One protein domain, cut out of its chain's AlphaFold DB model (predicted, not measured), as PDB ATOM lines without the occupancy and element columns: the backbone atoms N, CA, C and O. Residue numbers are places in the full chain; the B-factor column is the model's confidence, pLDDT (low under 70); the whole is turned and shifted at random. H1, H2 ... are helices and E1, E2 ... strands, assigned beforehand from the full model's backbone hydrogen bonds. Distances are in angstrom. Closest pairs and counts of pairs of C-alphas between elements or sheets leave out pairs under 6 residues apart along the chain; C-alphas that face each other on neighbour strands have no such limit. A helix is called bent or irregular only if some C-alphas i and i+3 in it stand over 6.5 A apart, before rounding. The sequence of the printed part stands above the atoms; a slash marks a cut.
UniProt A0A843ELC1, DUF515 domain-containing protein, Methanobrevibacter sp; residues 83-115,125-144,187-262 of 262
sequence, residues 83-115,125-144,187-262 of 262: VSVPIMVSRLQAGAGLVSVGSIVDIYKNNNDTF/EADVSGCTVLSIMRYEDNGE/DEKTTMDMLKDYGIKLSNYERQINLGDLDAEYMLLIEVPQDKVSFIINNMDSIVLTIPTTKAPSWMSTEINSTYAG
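Overview. This is residues 83 to 115, 125 to 144 and 187 to 262 of the 262 residues of the protein "DUF515 domain-containing protein" of Methanobrevibacter sp (UniProt A0A843ELC1). One strongly twisted five-stranded sheet folds back on itself, leaf E1 E4 partly facing leaf E2 E5 with the bent strand E3 as hinge; H4 packs on one face, and H1 and H3 on the other. Residues 187 to 198, with H2, and residues 257 to 262, the last part of H5 and the chain's end, stick out from this body. The printed part has 129 residues, with named elements in the order E1 H1 E2 E3 H2 H3 E4 H4 E5 H5. The sheet's order is E1 E4 E3 E2 E5, all antiparallel, and the class is mixed, helices and strands. The whole is only just compact, close to loose, with a radius of gyration of the C-alphas of 16.5 A and spans of 55 by 43 by 28 A.

Along the chain. E1, residues 83 to 90, begins at C-alpha 83 (-13.643, -8.418, 19.103) and is 22.1 A long. H1 is residues 91 to 94, and E2 is residues 104 to 109, 17.0 A. E3, residues 128 to 139, spans 23.9 A and bends by 82 degrees at Cys 131 (-13.245, -18.606, 18.089). H2 is residues 188 to 196, and H3 is residues 198 to 209, 16.5 A. E4, residues 217 to 225, is 24.4 A long. H4, residues 226 to 238, is 19.5 A long and irregular: C-alphas 234 and 237 are 8.4 A apart. E5 is residues 239 to 242. H5, residues 250 to 260, 15.5 A, ends at C-alpha 260 (-10.646, -46.132, 19.339).

Arrangement. E1 and E5 are the edge strands. Between E1 and E4, N 85 and O 222 are 2.8 A apart, within hydrogen-bond range. E3 is staggered: residues 132 to 139 pair with E4, with N 137 to O 219 at 2.9 A, and residues 128 to 132 pair with E2, with N 105 to O 131 at 2.8 A. Between E2 and E5, N 108 and O 240 are 3.0 A apart. H4 is on the sheet at a height of 6.8 A; its closest C-alpha pair with E1 is Val 83 and Gln 226, 5.5 A. H1 and H3 are on the opposite face from H4. The closest C-alphas of H3 and E3 are those of Ser 203 and Arg 138, 5.3 A. H2 and H5 are not on the sheet; H2 and H3 meet only through their link. H2, H3 and H5 have every O i to N i+4 pair within hydrogen-bond range, H4 has 5 of 9, and H1 is too short for one.

Size, cuts and confidence. The C-alphas farthest apart, of Phe 115 and Asp 187, are 61.0 A apart. Residues 116 to 124 and 145 to 186 are not printed; the C-alpha gaps are 19.9 A and 25.7 A. Of the links printed whole, none is long. Mean pLDDT of the printed part is 74.7, with 41 residues under 70, among them 187 to 202.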
ATOM      1  N   VAL A  83     -12.643  -9.078  18.274       86.88
ATOM      2  CA  VAL A  83     -13.643  -8.418  19.103       86.88
ATOM      3  C   VAL A  83     -14.322  -9.474  19.963       86.88
ATOM      4  O   VAL A  83     -14.591 -10.587  19.508       86.88
ATOM      5  N   SER A  84     -14.605  -9.118  21.212       88.62
ATOM      6  CA  SER A  84     -15.393  -9.955  22.111       88.62
ATOM      7  C   SER A  84     -16.880  -9.756  21.833       88.62
ATOM      8  O   SER A  84     -17.388  -8.643  21.971       88.62
ATOM      9  N   VAL A  85     -17.573 -10.829  21.463       89.12
ATOM     10  CA  VAL A  85     -19.008 -10.825  21.161       89.12
ATOM     11  C   VAL A  85     -19.737 -11.691  22.191       89.12
ATOM     12  O   VAL A  85     -19.353 -12.850  22.375       89.12
ATOM     13  N   PRO A  86     -20.750 -11.157  22.895       88.81
ATOM     14  CA  PRO A  86     -21.613 -11.965  23.742       88.81
ATOM     15  C   PRO A  86     -22.612 -12.737  22.873       88.81
ATOM     16  O   PRO A  86     -23.229 -12.152  21.985       88.81
ATOM     17  N   ILE A  87     -22.787 -14.029  23.137       88.25
ATOM     18  CA  ILE A  87     -23.832 -14.852  22.522       88.25
ATOM     19  C   ILE A  87     -24.576 -15.663  23.578       88.25
ATOM     20  O   ILE A  87     -23.994 -16.061  24.588       88.25
ATOM     21  N   MET A  88     -25.853 -15.916  23.328       85.50
ATOM     22  CA  MET A  88     -26.703 -16.737  24.184       85.50
ATOM     23  C   MET A  88     -26.712 -18.174  23.679       85.50
ATOM     24  O   MET A  88     -26.863 -18.410  22.483       85.50
ATOM     25  N   VAL A  89     -26.523 -19.135  24.577       82.88
ATOM     26  CA  VAL A  89     -26.562 -20.563  24.246       82.88
ATOM     27  C   VAL A  89     -27.266 -21.350  25.340       82.88
ATOM     28  O   VAL A  89     -27.312 -20.950  26.505       82.88
ATOM     29  N   SER A  90     -27.768 -22.525  24.976       79.44
ATOM     30  CA  SER A  90     -28.437 -23.405  25.929       79.44
ATOM     31  C   SER A  90     -27.456 -24.099  26.880       79.44
ATOM     32  O   SER A  90     -26.270 -24.304  26.581       79.44
ATOM     33  N   ARG A  91     -27.983 -24.575  28.013       75.62
ATOM     34  CA  ARG A  91     -27.285 -25.479  28.936       75.62
ATOM     35  C   ARG A  91     -26.674 -26.702  28.256       75.62
ATOM     36  O   ARG A  91     -25.619 -27.152  28.690       75.62
ATOM     37  N   LEU A  92     -27.266 -27.249  27.197       74.06
ATOM     38  CA  LEU A  92     -26.675 -28.407  26.515       74.06
ATOM     39  C   LEU A  92     -25.315 -28.065  25.886       74.06
ATOM     40  O   LEU A  92     -24.389 -28.871  25.931       74.06
ATOM     41  N   GLN A  93     -25.180 -26.857  25.342       71.44
ATOM     42  CA  GLN A  93     -23.948 -26.406  24.698       71.44
ATOM     43  C   GLN A  93     -22.920 -25.890  25.714       71.44
ATOM     44  O   GLN A  93     -21.733 -26.185  25.585       71.44
ATOM     45  N   ALA A  94     -23.354 -25.154  26.742       70.44
ATOM     46  CA  ALA A  94     -22.449 -24.513  27.703       70.44
ATOM     47  C   ALA A  94     -22.363 -25.186  29.076       70.44
ATOM     48  O   ALA A  94     -21.312 -25.150  29.713       70.44
ATOM     49  N   GLY A  95     -23.467 -25.756  29.550       57.81
ATOM     50  CA  GLY A  95     -23.649 -26.286  30.901       57.81
ATOM     51  C   GLY A  95     -23.294 -27.770  31.052       57.81
ATOM     52  O   GLY A  95     -22.744 -28.165  32.072       57.81
ATOM     53  N   ALA A  96     -23.519 -28.592  30.026       62.44
ATOM     54  CA  ALA A  96     -23.267 -30.040  30.061       62.44
ATOM     55  C   ALA A  96     -21.774 -30.430  29.944       62.44
ATOM     56  O   ALA A  96     -21.446 -31.568  29.621       62.44
ATOM     57  N   GLY A  97     -20.856 -29.483  30.163       62.94
ATOM     58  CA  GLY A  97     -19.410 -29.718  30.118       62.94
ATOM     59  C   GLY A  97     -18.803 -29.787  28.715       62.94
ATOM     60  O   GLY A  97     -17.593 -29.976  28.604       62.94
ATOM     61  N   LEU A  98     -19.596 -29.588  27.654       70.44
ATOM     62  CA  LEU A  98     -19.086 -29.581  26.282       70.44
ATOM     63  C   LEU A  98     -18.086 -28.434  26.085       70.44
ATOM     64  O   LEU A  98     -16.941 -28.679  25.717       70.44
ATOM     65  N   VAL A  99     -18.492 -27.200  26.395       77.75
ATOM     66  CA  VAL A  99     -17.675 -25.992  26.209       77.75
ATOM     67  C   VAL A  99     -17.143 -25.475  27.549       77.75
ATOM     68  O   VAL A  99     -17.882 -25.318  28.521       77.75
ATOM     69  N   SER A 100     -15.844 -25.174  27.601       78.31
ATOM     70  CA  SER A 100     -15.166 -24.587  28.762       78.31
ATOM     71  C   SER A 100     -14.541 -23.233  28.422       78.31
ATOM     72  O   SER A 100     -14.344 -22.889  27.258       78.31
ATOM     73  N   VAL A 101     -14.206 -22.450  29.450       82.50
ATOM     74  CA  VAL A 101     -13.396 -21.237  29.260       82.50
ATOM     75  C   VAL A 101     -12.035 -21.639  28.685       82.50
ATOM     76  O   VAL A 101     -11.404 -22.571  29.179       82.50
ATOM     77  N   GLY A 102     -11.608 -20.959  27.623       80.94
ATOM     78  CA  GLY A 102     -10.410 -21.281  26.852       80.94
ATOM     79  C   GLY A 102     -10.613 -22.336  25.759       80.94
ATOM     80  O   GLY A 102      -9.676 -22.604  25.012       80.94
ATOM     81  N   SER A 103     -11.805 -22.929  25.627       82.69
ATOM     82  CA  SER A 103     -12.103 -23.817  24.500       82.69
ATOM     83  C   SER A 103     -12.113 -23.045  23.181       82.69
ATOM     84  O   SER A 103     -12.623 -21.923  23.108       82.69
ATOM     85  N   ILE A 104     -11.576 -23.682  22.139       84.69
ATOM     86  CA  ILE A 104     -11.675 -23.210  20.759       84.69
ATOM     87  C   ILE A 104     -12.934 -23.822  20.153       84.69
ATOM     88  O   ILE A 104     -13.114 -25.040  20.200       84.69
ATOM     89  N   VAL A 105     -13.800 -22.974  19.606       85.69
ATOM     90  CA  VAL A 105     -15.086 -23.356  19.028       85.69
ATOM     91  C   VAL A 105     -15.203 -22.882  17.586       85.69
ATOM     92  O   VAL A 105     -14.694 -21.825  17.208       85.69
ATOM     93  N   ASP A 106     -15.916 -23.676  16.799       85.81
ATOM     94  CA  ASP A 106     -16.354 -23.341  15.455       85.81
ATOM     95  C   ASP A 106     -17.866 -23.059  15.478       85.81
ATOM     96  O   ASP A 106     -18.638 -23.738  16.163       85.81
ATOM     97  N   ILE A 107     -18.274 -22.038  14.732       86.56
ATOM     98  CA  ILE A 107     -19.620 -21.472  14.656       86.56
ATOM     99  C   ILE A 107     -20.230 -21.857  13.310       86.56
ATOM    100  O   ILE A 107     -19.681 -21.539  12.251       86.56
ATOM    101  N   TYR A 108     -21.397 -22.489  13.367       85.19
ATOM    102  CA  TYR A 108     -22.223 -22.815  12.209       85.19
ATOM    103  C   TYR A 108     -23.553 -22.081  12.310       85.19
ATOM    104  O   TYR A 108     -24.125 -21.981  13.395       85.19
ATOM    105  N   LYS A 109     -24.076 -21.603  11.184       85.56
ATOM    106  CA  LYS A 109     -25.451 -21.125  11.095       85.56
ATOM    107  C   LYS A 109     -26.387 -22.292  10.806       85.56
ATOM    108  O   LYS A 109     -26.257 -22.988   9.802       85.56
ATOM    109  N   ASN A 110     -27.375 -22.469  11.668       76.94
ATOM    110  CA  ASN A 110     -28.492 -23.359  11.428       76.94
ATOM    111  C   ASN A 110     -29.503 -22.664  10.504       76.94
ATOM    112  O   ASN A 110     -30.247 -21.775  10.921       76.94
ATOM    113  N   ASN A 111     -29.528 -23.049   9.229       68.38
ATOM    114  CA  ASN A 111     -30.540 -22.569   8.294       68.38
ATOM    115  C   ASN A 111     -31.843 -23.351   8.514       68.38
ATOM    116  O   ASN A 111     -32.067 -24.381   7.887       68.38
ATOM    117  N   ASN A 112     -32.711 -22.846   9.390       54.75
ATOM    118  CA  ASN A 112     -34.084 -23.351   9.530       54.75
ATOM    119  C   ASN A 112     -35.045 -22.788   8.462       54.75
ATOM    120  O   ASN A 112     -36.231 -23.121   8.471       54.75
ATOM    121  N   ASP A 113     -34.562 -21.958   7.533       48.66
ATOM    122  CA  ASP A 113     -35.372 -21.484   6.416       48.66
ATOM    123  C   ASP A 113     -35.582 -22.617   5.409       48.66
ATOM    124  O   ASP A 113     -34.655 -23.073   4.750       48.66
ATOM    125  N   THR A 114     -36.836 -23.072   5.356       41.66
ATOM    126  CA  THR A 114     -37.537 -23.796   4.288       41.66
ATOM    127  C   THR A 114     -36.658 -24.512   3.254       41.66
ATOM    128  O   THR A 114     -35.968 -23.884   2.462       41.66
ATOM    129  N   PHE A 115     -36.824 -25.834   3.196       44.53
ATOM    130  CA  PHE A 115     -36.322 -26.846   2.246       44.53
ATOM    131  C   PHE A 115     -36.529 -26.556   0.731       44.53
ATOM    132  O   PHE A 115     -36.851 -27.461  -0.031       44.53
ATOM    133  N   GLU A 125     -17.760 -26.508   5.635       66.88
ATOM    134  CA  GLU A 125     -16.891 -25.638   6.427       66.88
ATOM    135  C   GLU A 125     -17.705 -24.778   7.394       66.88
ATOM    136  O   GLU A 125     -18.803 -24.327   7.061       66.88
ATOM    137  N   ALA A 126     -17.149 -24.546   8.584       71.94
ATOM    138  CA  ALA A 126     -17.720 -23.640   9.573       71.94
ATOM    139  C   ALA A 126     -17.828 -22.215   9.015       71.94
ATOM    140  O   ALA A 126     -16.928 -21.744   8.318       71.94
ATOM    141  N   ASP A 127     -18.898 -21.501   9.367       81.00
ATOM    142  CA  ASP A 127     -19.083 -20.110   8.947       81.00
ATOM    143  C   ASP A 127     -18.076 -19.171   9.621       81.00
ATOM    144  O   ASP A 127     -17.591 -18.216   9.004       81.00
ATOM    145  N   VAL A 128     -17.736 -19.466  10.878       82.50
ATOM    146  CA  VAL A 128     -16.605 -18.866  11.588       82.50
ATOM    147  C   VAL A 128     -15.884 -19.970  12.348       82.50
ATOM    148  O   VAL A 128     -16.502 -20.702  13.110       82.50
ATOM    149  N   SER A 129     -14.577 -20.107  12.153       79.50
ATOM    150  CA  SER A 129     -13.768 -21.114  12.847       79.50
ATOM    151  C   SER A 129     -12.757 -20.449  13.771       79.50
ATOM    152  O   SER A 129     -12.361 -19.311  13.532       79.50
ATOM    153  N   GLY A 130     -12.322 -21.166  14.808       76.00
ATOM    154  CA  GLY A 130     -11.202 -20.742  15.648       76.00
ATOM    155  C   GLY A 130     -11.545 -19.669  16.682       76.00
ATOM    156  O   GLY A 130     -10.651 -18.949  17.132       76.00
ATOM    157  N   CYS A 131     -12.813 -19.547  17.065       84.00
ATOM    158  CA  CYS A 131     -13.245 -18.606  18.089       84.00
ATOM    159  C   CYS A 131     -12.867 -19.108  19.487       84.00
ATOM    160  O   CYS A 131     -12.948 -20.304  19.760       84.00
ATOM    161  N   THR A 132     -12.469 -18.212  20.391       86.75
ATOM    162  CA  THR A 132     -12.049 -18.600  21.753       86.75
ATOM    163  C   THR A 132     -13.078 -18.169  22.783       86.75
ATOM    164  O   THR A 132     -13.480 -17.009  22.820       86.75
ATOM    165  N   VAL A 133     -13.487 -19.083  23.658       86.88
ATOM    166  CA  VAL A 133     -14.427 -18.771  24.741       86.88
ATOM    167  C   VAL A 133     -13.695 -18.083  25.892       86.88
ATOM    168  O   VAL A 133     -12.836 -18.683  26.536       86.88
ATOM    169  N   LEU A 134     -14.049 -16.831  26.175       86.19
ATOM    170  CA  LEU A 134     -13.423 -16.001  27.209       86.19
ATOM    171  C   LEU A 134     -14.092 -16.167  28.574       86.19
ATOM    172  O   LEU A 134     -13.417 -16.235  29.598       86.19
ATOM    173  N   SER A 135     -15.420 -16.235  28.598       84.12
ATOM    174  CA  SER A 135     -16.185 -16.415  29.831       84.12
ATOM    175  C   SER A 135     -17.532 -17.059  29.553       84.12
ATOM    176  O   SER A 135     -18.095 -16.900  28.472       84.12
ATOM    177  N   ILE A 136     -18.050 -17.759  30.558       83.12
ATOM    178  CA  ILE A 136     -19.379 -18.370  30.545       83.12
ATOM    179  C   ILE A 136     -20.099 -17.885  31.795       83.12
ATOM    180  O   ILE A 136     -19.578 -18.034  32.902       83.12
ATOM    181  N   MET A 137     -21.266 -17.285  31.605       81.31
ATOM    182  CA  MET A 137     -22.111 -16.764  32.674       81.31
ATOM    183  C   MET A 137     -23.498 -17.364  32.522       81.31
ATOM    184  O   MET A 137     -24.004 -17.446  31.407       81.31
ATOM    185  N   ARG A 138     -24.110 -17.800  33.618       77.62
ATOM    186  CA  ARG A 138     -25.518 -18.177  33.611       77.62
ATOM    187  C   ARG A 138     -26.348 -16.920  33.389       77.62
ATOM    188  O   ARG A 138     -26.076 -15.879  33.989       77.62
ATOM    189  N   TYR A 139     -27.317 -17.026  32.499       75.31
ATOM    190  CA  TYR A 139     -28.312 -16.000  32.283       75.31
ATOM    191  C   TYR A 139     -29.542 -16.356  33.114       75.31
ATOM    192  O   TYR A 139     -30.181 -17.381  32.888       75.31
ATOM    193  N   GLU A 140     -29.836 -15.529  34.110       67.75
ATOM    194  CA  GLU A 140     -31.101 -15.555  34.838       67.75
ATOM    195  C   GLU A 140     -31.686 -14.147  34.789       67.75
ATOM    196  O   GLU A 140     -30.985 -13.177  35.087       67.75
ATOM    197  N   ASP A 141     -32.966 -14.035  34.432       52.22
ATOM    198  CA  ASP A 141     -33.652 -12.740  34.419       52.22
ATOM    199  C   ASP A 141     -33.829 -12.178  35.844       52.22
ATOM    200  O   ASP A 141     -33.853 -10.960  36.020       52.22
ATOM    201  N   ASN A 142     -33.890 -13.033  36.881       49.34
ATOM    202  CA  ASN A 142     -34.239 -12.635  38.249       49.34
ATOM    203  C   ASN A 142     -33.407 -13.400  39.301       49.34
ATOM    204  O   ASN A 142     -33.578 -14.602  39.472       49.34
ATOM    205  N   GLY A 143     -32.541 -12.705  40.044       49.88
ATOM    206  CA  GLY A 143     -31.739 -13.290  41.126       49.88
ATOM    207  C   GLY A 143     -32.429 -13.200  42.488       49.88
ATOM    208  O   GLY A 143     -32.053 -12.362  43.309       49.88
ATOM    209  N   GLU A 144     -33.426 -14.046  42.739       48.31
ATOM    210  CA  GLU A 144     -33.967 -14.265  44.084       48.31
ATOM    211  C   GLU A 144     -33.538 -15.663  44.542       48.31
ATOM    212  O   GLU A 144     -33.945 -16.670  43.969       48.31
ATOM    213  N   ASP A 187     -13.172  -5.175  54.793       61.09
ATOM    214  CA  ASP A 187     -12.113  -4.924  53.813       61.09
ATOM    215  C   ASP A 187     -12.768  -4.708  52.443       61.09
ATOM    216  O   ASP A 187     -13.182  -5.647  51.754       61.09
ATOM    217  N   GLU A 188     -12.911  -3.433  52.089       53.56
ATOM    218  CA  GLU A 188     -13.556  -2.948  50.869       53.56
ATOM    219  C   GLU A 188     -12.966  -3.568  49.605       53.56
ATOM    220  O   GLU A 188     -13.696  -3.923  48.680       53.56
ATOM    221  N   LYS A 189     -11.642  -3.740  49.576       58.88
ATOM    222  CA  LYS A 189     -10.932  -4.238  48.402       58.88
ATOM    223  C   LYS A 189     -11.208  -5.721  48.190       58.88
ATOM    224  O   LYS A 189     -11.618  -6.115  47.103       58.88
ATOM    225  N   THR A 190     -11.073  -6.518  49.248       57.97
ATOM    226  CA  THR A 190     -11.369  -7.956  49.207       57.97
ATOM    227  C   THR A 190     -12.841  -8.214  48.881       57.97
ATOM    228  O   THR A 190     -13.161  -9.110  48.105       57.97
ATOM    229  N   THR A 191     -13.742  -7.383  49.407       56.88
ATOM    230  CA  THR A 191     -15.176  -7.454  49.101       56.88
ATOM    231  C   THR A 191     -15.462  -7.137  47.634       56.88
ATOM    232  O   THR A 191     -16.200  -7.868  46.976       56.88
ATOM    233  N   MET A 192     -14.875  -6.062  47.105       57.53
ATOM    234  CA  MET A 192     -15.049  -5.664  45.709       57.53
ATOM    235  C   MET A 192     -14.498  -6.726  44.752       57.53
ATOM    236  O   MET A 192     -15.151  -7.054  43.763       57.53
ATOM    237  N   ASP A 193     -13.348  -7.321  45.076       62.12
ATOM    238  CA  ASP A 193     -12.754  -8.412  44.299       62.12
ATOM    239  C   ASP A 193     -13.629  -9.682  44.336       62.12
ATOM    240  O   ASP A 193     -13.793 -10.362  43.320       62.12
ATOM    241  N   MET A 194     -14.257  -9.991  45.478       59.31
ATOM    242  CA  MET A 194     -15.215 -11.099  45.581       59.31
ATOM    243  C   MET A 194     -16.484 -10.851  44.757       59.31
ATOM    244  O   MET A 194     -16.925 -11.759  44.055       59.31
ATOM    245  N   LEU A 195     -17.046  -9.639  44.809       63.25
ATOM    246  CA  LEU A 195     -18.261  -9.266  44.077       63.25
ATOM    247  C   LEU A 195     -18.035  -9.191  42.563       63.25
ATOM    248  O   LEU A 195     -18.900  -9.614  41.800       63.25
ATOM    249  N   LYS A 196     -16.870  -8.701  42.125       63.88
ATOM    250  CA  LYS A 196     -16.525  -8.549  40.705       63.88
ATOM    251  C   LYS A 196     -16.577  -9.874  39.941       63.88
ATOM    252  O   LYS A 196     -17.057  -9.913  38.814       63.88
ATOM    253  N   ASP A 197     -16.120 -10.953  40.568       66.62
ATOM    254  CA  ASP A 197     -16.075 -12.278  39.944       66.62
ATOM    255  C   ASP A 197     -17.252 -13.172  40.347       66.62
ATOM    256  O   ASP A 197     -17.324 -14.319  39.901       66.62
ATOM    257  N   TYR A 198     -18.138 -12.697  41.229       66.06
ATOM    258  CA  TYR A 198     -19.149 -13.531  41.876       66.06
ATOM    259  C   TYR A 198     -20.034 -14.253  40.855       66.06
ATOM    260  O   TYR A 198     -20.143 -15.476  40.911       66.06
ATOM    261  N   GLY A 199     -20.572 -13.524  39.870       67.31
ATOM    262  CA  GLY A 199     -21.432 -14.105  38.835       67.31
ATOM    263  C   GLY A 199     -20.729 -15.191  38.013       67.31
ATOM    264  O   GLY A 199     -21.297 -16.255  37.775       67.31
ATOM    265  N   ILE A 200     -19.459 -14.981  37.652       69.19
ATOM    266  CA  ILE A 200     -18.661 -15.950  36.880       69.19
ATOM    267  C   ILE A 200     -18.315 -17.177  37.736       69.19
ATOM    268  O   ILE A 200     -18.404 -18.312  37.265       69.19
ATOM    269  N   LYS A 201     -17.919 -16.978  38.999       69.00
ATOM    270  CA  LYS A 201     -17.584 -18.071  39.925       69.00
ATOM    271  C   LYS A 201     -18.806 -18.929  40.227       69.00
ATOM    272  O   LYS A 201     -18.711 -20.146  40.107       69.00
ATOM    273  N   LEU A 202     -19.941 -18.306  40.543       69.50
ATOM    274  CA  LEU A 202     -21.210 -18.997  40.761       69.50
ATOM    275  C   LEU A 202     -21.606 -19.812  39.525       69.50
ATOM    276  O   LEU A 202     -21.791 -21.020  39.632       69.50
ATOM    277  N   SER A 203     -21.590 -19.186  38.344       70.00
ATOM    278  CA  SER A 203     -21.894 -19.862  37.074       70.00
ATOM    279  C   SER A 203     -20.994 -21.079  36.832       70.00
ATOM    280  O   SER A 203     -21.448 -22.120  36.361       70.00
ATOM    281  N   ASN A 204     -19.706 -20.973  37.171       71.62
ATOM    282  CA  ASN A 204     -18.764 -22.082  37.052       71.62
ATOM    283  C   ASN A 204     -19.059 -23.215  38.044       71.62
ATOM    284  O   ASN A 204     -18.924 -24.376  37.658       71.62
ATOM    285  N   TYR A 205     -19.436 -22.904  39.287       70.38
ATOM    286  CA  TYR A 205     -19.804 -23.912  40.283       70.38
ATOM    287  C   TYR A 205     -21.086 -24.644  39.887       70.38
ATOM    288  O   TYR A 205     -21.089 -25.871  39.849       70.38
ATOM    289  N   GLU A 206     -22.135 -23.917  39.510       67.31
ATOM    290  CA  GLU A 206     -23.401 -24.512  39.063       67.31
ATOM    291  C   GLU A 206     -23.199 -25.409  37.838       67.31
ATOM    292  O   GLU A 206     -23.662 -26.552  37.813       67.31
ATOM    293  N   ARG A 207     -22.408 -24.943  36.858       71.62
ATOM    294  CA  ARG A 207     -22.028 -25.751  35.694       71.62
ATOM    295  C   ARG A 207     -21.293 -27.033  36.093       71.62
ATOM    296  O   ARG A 207     -21.619 -28.100  35.586       71.62
ATOM    297  N   GLN A 208     -20.286 -26.943  36.964       67.38
ATOM    298  CA  GLN A 208     -19.463 -28.099  37.349       67.38
ATOM    299  C   GLN A 208     -20.249 -29.156  38.124       67.38
ATOM    300  O   GLN A 208     -20.016 -30.347  37.937       67.38
ATOM    301  N   ILE A 209     -21.164 -28.732  38.995       63.19
ATOM    302  CA  ILE A 209     -21.932 -29.652  39.841       63.19
ATOM    303  C   ILE A 209     -23.104 -30.255  39.036       63.19
ATOM    304  O   ILE A 209     -23.764 -31.176  39.508       63.19
ATOM    305  N   ASN A 210     -23.350 -29.786  37.798       61.00
ATOM    306  CA  ASN A 210     -24.499 -30.169  36.968       61.00
ATOM    307  C   ASN A 210     -25.833 -30.026  37.738       61.00
ATOM    308  O   ASN A 210     -26.822 -30.686  37.420       61.00
ATOM    309  N   LEU A 211     -25.839 -29.178  38.772       58.00
ATOM    310  CA  LEU A 211     -26.930 -28.971  39.712       58.00
ATOM    311  C   LEU A 211     -27.575 -27.649  39.324       58.00
ATOM    312  O   LEU A 211     -27.006 -26.584  39.542       58.00
ATOM    313  N   GLY A 212     -28.715 -27.728  38.660       58.09
ATOM    314  CA  GLY A 212     -29.402 -26.551  38.161       58.09
ATOM    315  C   GLY A 212     -30.551 -26.928  37.249       58.09
ATOM    316  O   GLY A 212     -30.673 -28.082  36.830       58.09
ATOM    317  N   ASP A 213     -31.370 -25.928  36.961       59.34
ATOM    318  CA  ASP A 213     -32.517 -26.020  36.072       59.34
ATOM    319  C   ASP A 213     -32.111 -26.549  34.684       59.34
ATOM    320  O   ASP A 213     -31.058 -26.188  34.147       59.34
ATOM    321  N   LEU A 214     -32.925 -27.442  34.114       62.16
ATOM    322  CA  LEU A 214     -32.673 -28.034  32.797       62.16
ATOM    323  C   LEU A 214     -32.835 -26.999  31.677       62.16
ATOM    324  O   LEU A 214     -32.163 -27.129  30.651       62.16
ATOM    325  N   ASP A 215     -33.627 -25.954  31.925       68.88
ATOM    326  CA  ASP A 215     -33.965 -24.897  30.968       68.88
ATOM    327  C   ASP A 215     -33.080 -23.639  31.109       68.88
ATOM    328  O   ASP A 215     -33.396 -22.578  30.580       68.88
ATOM    329  N   ALA A 216     -31.944 -23.735  31.810       73.44
ATOM    330  CA  ALA A 216     -31.041 -22.598  31.979       73.44
ATOM    331  C   ALA A 216     -30.361 -22.166  30.662       73.44
ATOM    332  O   ALA A 216     -29.848 -22.987  29.889       73.44
ATOM    333  N   GLU A 217     -30.260 -20.853  30.457       80.56
ATOM    334  CA  GLU A 217     -29.473 -20.245  29.384       80.56
ATOM    335  C   GLU A 217     -28.135 -19.718  29.910       80.56
ATOM    336  O   GLU A 217     -27.976 -19.381  31.085       80.56
ATOM    337  N   TYR A 218     -27.141 -19.655  29.028       82.62
ATOM    338  CA  TYR A 218     -25.813 -19.142  29.339       82.62
ATOM    339  C   TYR A 218     -25.395 -18.085  28.323       82.62
ATOM    340  O   TYR A 218     -25.511 -18.276  27.115       82.62
ATOM    341  N   MET A 219     -24.823 -16.996  28.826       86.31
ATOM    342  CA  MET A 219     -24.132 -15.995  28.031       86.31
ATOM    343  C   MET A 219     -22.653 -16.365  27.907       86.31
ATOM    344  O   MET A 219     -21.917 -16.450  28.896       86.31
ATOM    345  N   LEU A 220     -22.205 -16.565  26.672       87.50
ATOM    346  CA  LEU A 220     -20.816 -16.817  26.315       87.50
ATOM    347  C   LEU A 220     -20.206 -15.543  25.764       87.50
ATOM    348  O   LEU A 220     -20.708 -14.980  24.799       87.50
ATOM    349  N   LEU A 221     -19.079 -15.127  26.331       89.12
ATOM    350  CA  LEU A 221     -18.244 -14.108  25.712       89.12
ATOM    351  C   LEU A 221     -17.211 -14.809  24.838       89.12
ATOM    352  O   LEU A 221     -16.384 -15.564  25.352       89.12
ATOM    353  N   ILE A 222     -17.262 -14.570  23.532       89.44
ATOM    354  CA  ILE A 222     -16.407 -15.251  22.560       89.44
ATOM    355  C   ILE A 222     -15.525 -14.231  21.844       89.44
ATOM    356  O   ILE A 222     -16.001 -13.194  21.392       89.44
ATOM    357  N   GLU A 223     -14.234 -14.529  21.738       89.19
ATOM    358  CA  GLU A 223     -13.288 -13.795  20.903       89.19
ATOM    359  C   GLU A 223     -13.452 -14.223  19.440       89.19
ATOM    360  O   GLU A 223     -13.288 -15.401  19.101       89.19
ATOM    361  N   VAL A 224     -13.770 -13.260  18.577       88.31
ATOM    362  CA  VAL A 224     -14.113 -13.476  17.168       88.31
ATOM    363  C   VAL A 224     -13.313 -12.502  16.293       88.31
ATOM    364  O   VAL A 224     -13.135 -11.352  16.695       88.31
ATOM    365  N   PRO A 225     -12.851 -12.898  15.092       86.69
ATOM    366  CA  PRO A 225     -12.295 -11.967  14.107       86.69
ATOM    367  C   PRO A 225     -13.242 -10.795  13.796       86.69
ATOM    368  O   PRO A 225     -14.445 -10.991  13.604       86.69
ATOM    369  N   GLN A 226     -12.714  -9.566  13.741       85.19
ATOM    370  CA  GLN A 226     -13.531  -8.350  13.608       85.19
ATOM    371  C   GLN A 226     -14.430  -8.359  12.358       85.19
ATOM    372  O   GLN A 226     -15.566  -7.885  12.401       85.19
ATOM    373  N   ASP A 227     -13.951  -8.925  11.254       83.50
ATOM    374  CA  ASP A 227     -14.666  -9.037   9.979       83.50
ATOM    375  C   ASP A 227     -15.892  -9.966  10.041       83.50
ATOM    376  O   ASP A 227     -16.793  -9.864   9.209       83.50
ATOM    377  N   LYS A 228     -15.964 -10.845  11.048       84.94
ATOM    378  CA  LYS A 228     -17.049 -11.820  11.239       84.94
ATOM    379  C   LYS A 228     -18.067 -11.408  12.305       84.94
ATOM    380  O   LYS A 228     -19.082 -12.083  12.470       84.94
ATOM    381  N   VAL A 229     -17.862 -10.280  12.987       86.00
ATOM    382  CA  VAL A 229     -18.761  -9.794  14.051       86.00
ATOM    383  C   VAL A 229     -20.183  -9.571  13.538       86.00
ATOM    384  O   VAL A 229     -21.137 -10.054  14.142       86.00
ATOM    385  N   SER A 230     -20.336  -8.903  12.391       86.00
ATOM    386  CA  SER A 230     -21.657  -8.642  11.799       86.00
ATOM    387  C   SER A 230     -22.408  -9.930  11.465       86.00
ATOM    388  O   SER A 230     -23.626  -9.983  11.604       86.00
ATOM    389  N   PHE A 231     -21.693 -10.981  11.053       87.38
ATOM    390  CA  PHE A 231     -22.298 -12.286  10.807       87.38
ATOM    391  C   PHE A 231     -22.860 -12.886  12.098       87.38
ATOM    392  O   PHE A 231     -23.996 -13.346  12.096       87.38
ATOM    393  N   ILE A 232     -22.108 -12.840  13.199       87.00
ATOM    394  CA  ILE A 232     -22.575 -13.396  14.474       87.00
ATOM    395  C   ILE A 232     -23.786 -12.632  14.997       87.00
ATOM    396  O   ILE A 232     -24.791 -13.250  15.328       87.00
ATOM    397  N   ILE A 233     -23.725 -11.297  15.008       87.25
ATOM    398  CA  ILE A 233     -24.821 -10.457  15.512       87.25
ATOM    399  C   ILE A 233     -26.108 -10.700  14.715       87.25
ATOM    400  O   ILE A 233     -27.176 -10.847  15.300       87.25
ATOM    401  N   ASN A 234     -26.015 -10.800  13.387       86.44
ATOM    402  CA  ASN A 234     -27.189 -10.983  12.530       86.44
ATOM    403  C   ASN A 234     -27.795 -12.393  12.593       86.44
ATOM    404  O   ASN A 234     -28.895 -12.591  12.088       86.44
ATOM    405  N   ASN A 235     -27.077 -13.377  13.142       85.56
ATOM    406  CA  ASN A 235     -27.499 -14.779  13.142       85.56
ATOM    407  C   ASN A 235     -27.507 -15.396  14.549       85.56
ATOM    408  O   ASN A 235     -27.578 -16.619  14.651       85.56
ATOM    409  N   MET A 236     -27.444 -14.584  15.611       83.06
ATOM    410  CA  MET A 236     -27.212 -15.031  16.991       83.06
ATOM    411  C   MET A 236     -28.175 -16.136  17.445       83.06
ATOM    412  O   MET A 236     -27.732 -17.127  18.018       83.06
ATOM    413  N   ASP A 237     -29.452 -16.028  17.077       80.94
ATOM    414  CA  ASP A 237     -30.507 -16.987  17.449       80.94
ATOM    415  C   ASP A 237     -30.421 -18.329  16.699       80.94
ATOM    416  O   ASP A 237     -31.090 -19.301  17.039       80.94
ATOM    417  N   SER A 238     -29.608 -18.386  15.644       82.38
ATOM    418  CA  SER A 238     -29.475 -19.540  14.747       82.38
ATOM    419  C   SER A 238     -28.084 -20.168  14.785       82.38
ATOM    420  O   SER A 238     -27.777 -21.029  13.965       82.38
ATOM    421  N   ILE A 239     -27.216 -19.748  15.702       84.88
ATOM    422  CA  ILE A 239     -25.844 -20.248  15.768       84.88
ATOM    423  C   ILE A 239     -25.766 -21.559  16.551       84.88
ATOM    424  O   ILE A 239     -26.343 -21.721  17.623       84.88
ATOM    425  N   VAL A 240     -24.963 -22.487  16.035       83.94
ATOM    426  CA  VAL A 240     -24.557 -23.709  16.725       83.94
ATOM    427  C   VAL A 240     -23.054 -23.670  16.961       83.94
ATOM    428  O   VAL A 240     -22.267 -23.520  16.025       83.94
ATOM    429  N   LEU A 241     -22.659 -23.833  18.226       84.62
ATOM    430  CA  LEU A 241     -21.263 -23.997  18.613       84.62
ATOM    431  C   LEU A 241     -20.852 -25.461  18.537       84.62
ATOM    432  O   LEU A 241     -21.551 -26.346  19.034       84.62
ATOM    433  N   THR A 242     -19.674 -25.702  17.976       81.88
ATOM    434  CA  THR A 242     -19.056 -27.025  17.903       81.88
ATOM    435  C   THR A 242     -17.595 -26.942  18.327       81.88
ATOM    436  O   THR A 242     -16.961 -25.897  18.203       81.88
ATOM    437  N   ILE A 243     -17.052 -28.041  18.847       82.44
ATOM    438  CA  ILE A 243     -15.635 -28.134  19.205       82.44
ATOM    439  C   ILE A 243     -14.955 -29.035  18.179       82.44
ATOM    440  O   ILE A 243     -15.293 -30.220  18.108       82.44
ATOM    441  N   PRO A 244     -13.996 -28.522  17.392       78.88
ATOM    442  CA  PRO A 244     -13.248 -29.365  16.479       78.88
ATOM    443  C   PRO A 244     -12.379 -30.348  17.273       78.88
ATOM    444  O   PRO A 244     -11.656 -29.963  18.192       78.88
ATOM    445  N   THR A 245     -12.395 -31.626  16.886       77.75
ATOM    446  CA  THR A 245     -11.653 -32.699  17.582       77.75
ATOM    447  C   THR A 245     -10.140 -32.463  17.623       77.75
ATOM    448  O   THR A 245      -9.463 -32.914  18.541       77.75
ATOM    449  N   THR A 246      -9.602 -31.698  16.671       74.12
ATOM    450  CA  THR A 246      -8.186 -31.292  16.622       74.12
ATOM    451  C   THR A 246      -7.794 -30.289  17.707       74.12
ATOM    452  O   THR A 246      -6.611 -30.161  18.015       74.12
ATOM    453  N   LYS A 247      -8.768 -29.578  18.284       73.62
ATOM    454  CA  LYS A 247      -8.596 -28.619  19.384       73.62
ATOM    455  C   LYS A 247      -9.474 -28.989  20.583       73.62
ATOM    456  O   LYS A 247      -9.850 -28.127  21.375       73.62
ATOM    457  N   ALA A 248      -9.805 -30.273  20.701       75.62
ATOM    458  CA  ALA A 248     -10.643 -30.779  21.770       75.62
ATOM    459  C   ALA A 248      -9.975 -30.594  23.145       75.62
ATOM    460  O   ALA A 248      -8.760 -30.782  23.275       75.62
ATOM    461  N   PRO A 249     -10.758 -30.284  24.192       74.44
ATOM    462  CA  PRO A 249     -10.294 -30.363  25.568       74.44
ATOM    463  C   PRO A 249      -9.724 -31.747  25.903       74.44
ATOM    464  O   PRO A 249     -10.129 -32.761  25.328       74.44
ATOM    465  N   SER A 250      -8.832 -31.797  26.895       78.19
ATOM    466  CA  SER A 250      -8.148 -33.029  27.308       78.19
ATOM    467  C   SER A 250      -9.118 -34.174  27.602       78.19
ATOM    468  O   SER A 250      -8.926 -35.263  27.071       78.19
ATOM    469  N   TRP A 251     -10.196 -33.920  28.349       77.50
ATOM    470  CA  TRP A 251     -11.210 -34.929  28.670       77.50
ATOM    471  C   TRP A 251     -11.819 -35.567  27.411       77.50
ATOM    472  O   TRP A 251     -11.909 -36.786  27.320       77.50
ATOM    473  N   MET A 252     -12.154 -34.761  26.398       77.44
ATOM    474  CA  MET A 252     -12.761 -35.238  25.154       77.44
ATOM    475  C   MET A 252     -11.745 -36.032  24.336       77.44
ATOM    476  O   MET A 252     -12.070 -37.085  23.793       77.44
ATOM    477  N   SER A 253     -10.492 -35.569  24.290       79.50
ATOM    478  CA  SER A 253      -9.418 -36.311  23.629       79.50
ATOM    479  C   SER A 253      -9.157 -37.670  24.294       79.50
ATOM    480  O   SER A 253      -8.916 -38.654  23.597       79.50
ATOM    481  N   THR A 254      -9.258 -37.756  25.626       81.94
ATOM    482  CA  THR A 254      -9.120 -39.009  26.378       81.94
ATOM    483  C   THR A 254     -10.247 -39.985  26.050       81.94
ATOM    484  O   THR A 254      -9.948 -41.148  25.799       81.94
ATOM    485  N   GLU A 255     -11.498 -39.525  25.982       81.12
ATOM    486  CA  GLU A 255     -12.648 -40.377  25.636       81.12
ATOM    487  C   GLU A 255     -12.635 -40.850  24.175       81.12
ATOM    488  O   GLU A 255     -12.946 -42.001  23.867       81.12
ATOM    489  N   ILE A 256     -12.222 -39.984  23.243       81.12
ATOM    490  CA  ILE A 256     -12.037 -40.392  21.844       81.12
ATOM    491  C   ILE A 256     -10.949 -41.468  21.773       81.12
ATOM    492  O   ILE A 256     -11.149 -42.520  21.167       81.12
ATOM    493  N   ASN A 257      -9.812 -41.243  22.432       82.19
ATOM    494  CA  ASN A 257      -8.727 -42.216  22.444       82.19
ATOM    495  C   ASN A 257      -9.134 -43.528  23.127       82.19
ATOM    496  O   ASN A 257      -8.797 -44.581  22.604       82.19
ATOM    497  N   SER A 258      -9.873 -43.504  24.240       84.88
ATOM    498  CA  SER A 258     -10.330 -44.724  24.928       84.88
ATOM    499  C   SER A 258     -11.270 -45.563  24.055       84.88
ATOM    500  O   SER A 258     -11.216 -46.789  24.104       84.88
ATOM    501  N   THR A 259     -12.078 -44.911  23.215       83.06
ATOM    502  CA  THR A 259     -13.033 -45.569  22.314       83.06
ATOM    503  C   THR A 259     -12.347 -46.255  21.130       83.06
ATOM    504  O   THR A 259     -12.755 -47.343  20.732       83.06
ATOM    505  N   TYR A 260     -11.312 -45.633  20.552       79.31
ATOM    506  CA  TYR A 260     -10.646 -46.132  19.339       79.31
ATOM    507  C   TYR A 260      -9.309 -46.844  19.590       79.31
ATOM    508  O   TYR A 260      -8.778 -47.461  18.670       79.31
ATOM    509  N   ALA A 261      -8.751 -46.767  20.802       64.00
ATOM    510  CA  ALA A 261      -7.553 -47.512  21.199       64.00
ATOM    511  C   ALA A 261      -7.863 -48.913  21.769       64.00
ATOM    512  O   ALA A 261      -6.974 -49.526  22.366       64.00
ATOM    513  N   GLY A 262      -9.104 -49.390  21.607       50.88
ATOM    514  CA  GLY A 262      -9.533 -50.762  21.906       50.88
ATOM    515  C   GLY A 262      -9.196 -51.754  20.802       50.88
ATOM    516  O   GLY A 262      -9.306 -51.380  19.613       50.88
TER     517      GLY A 262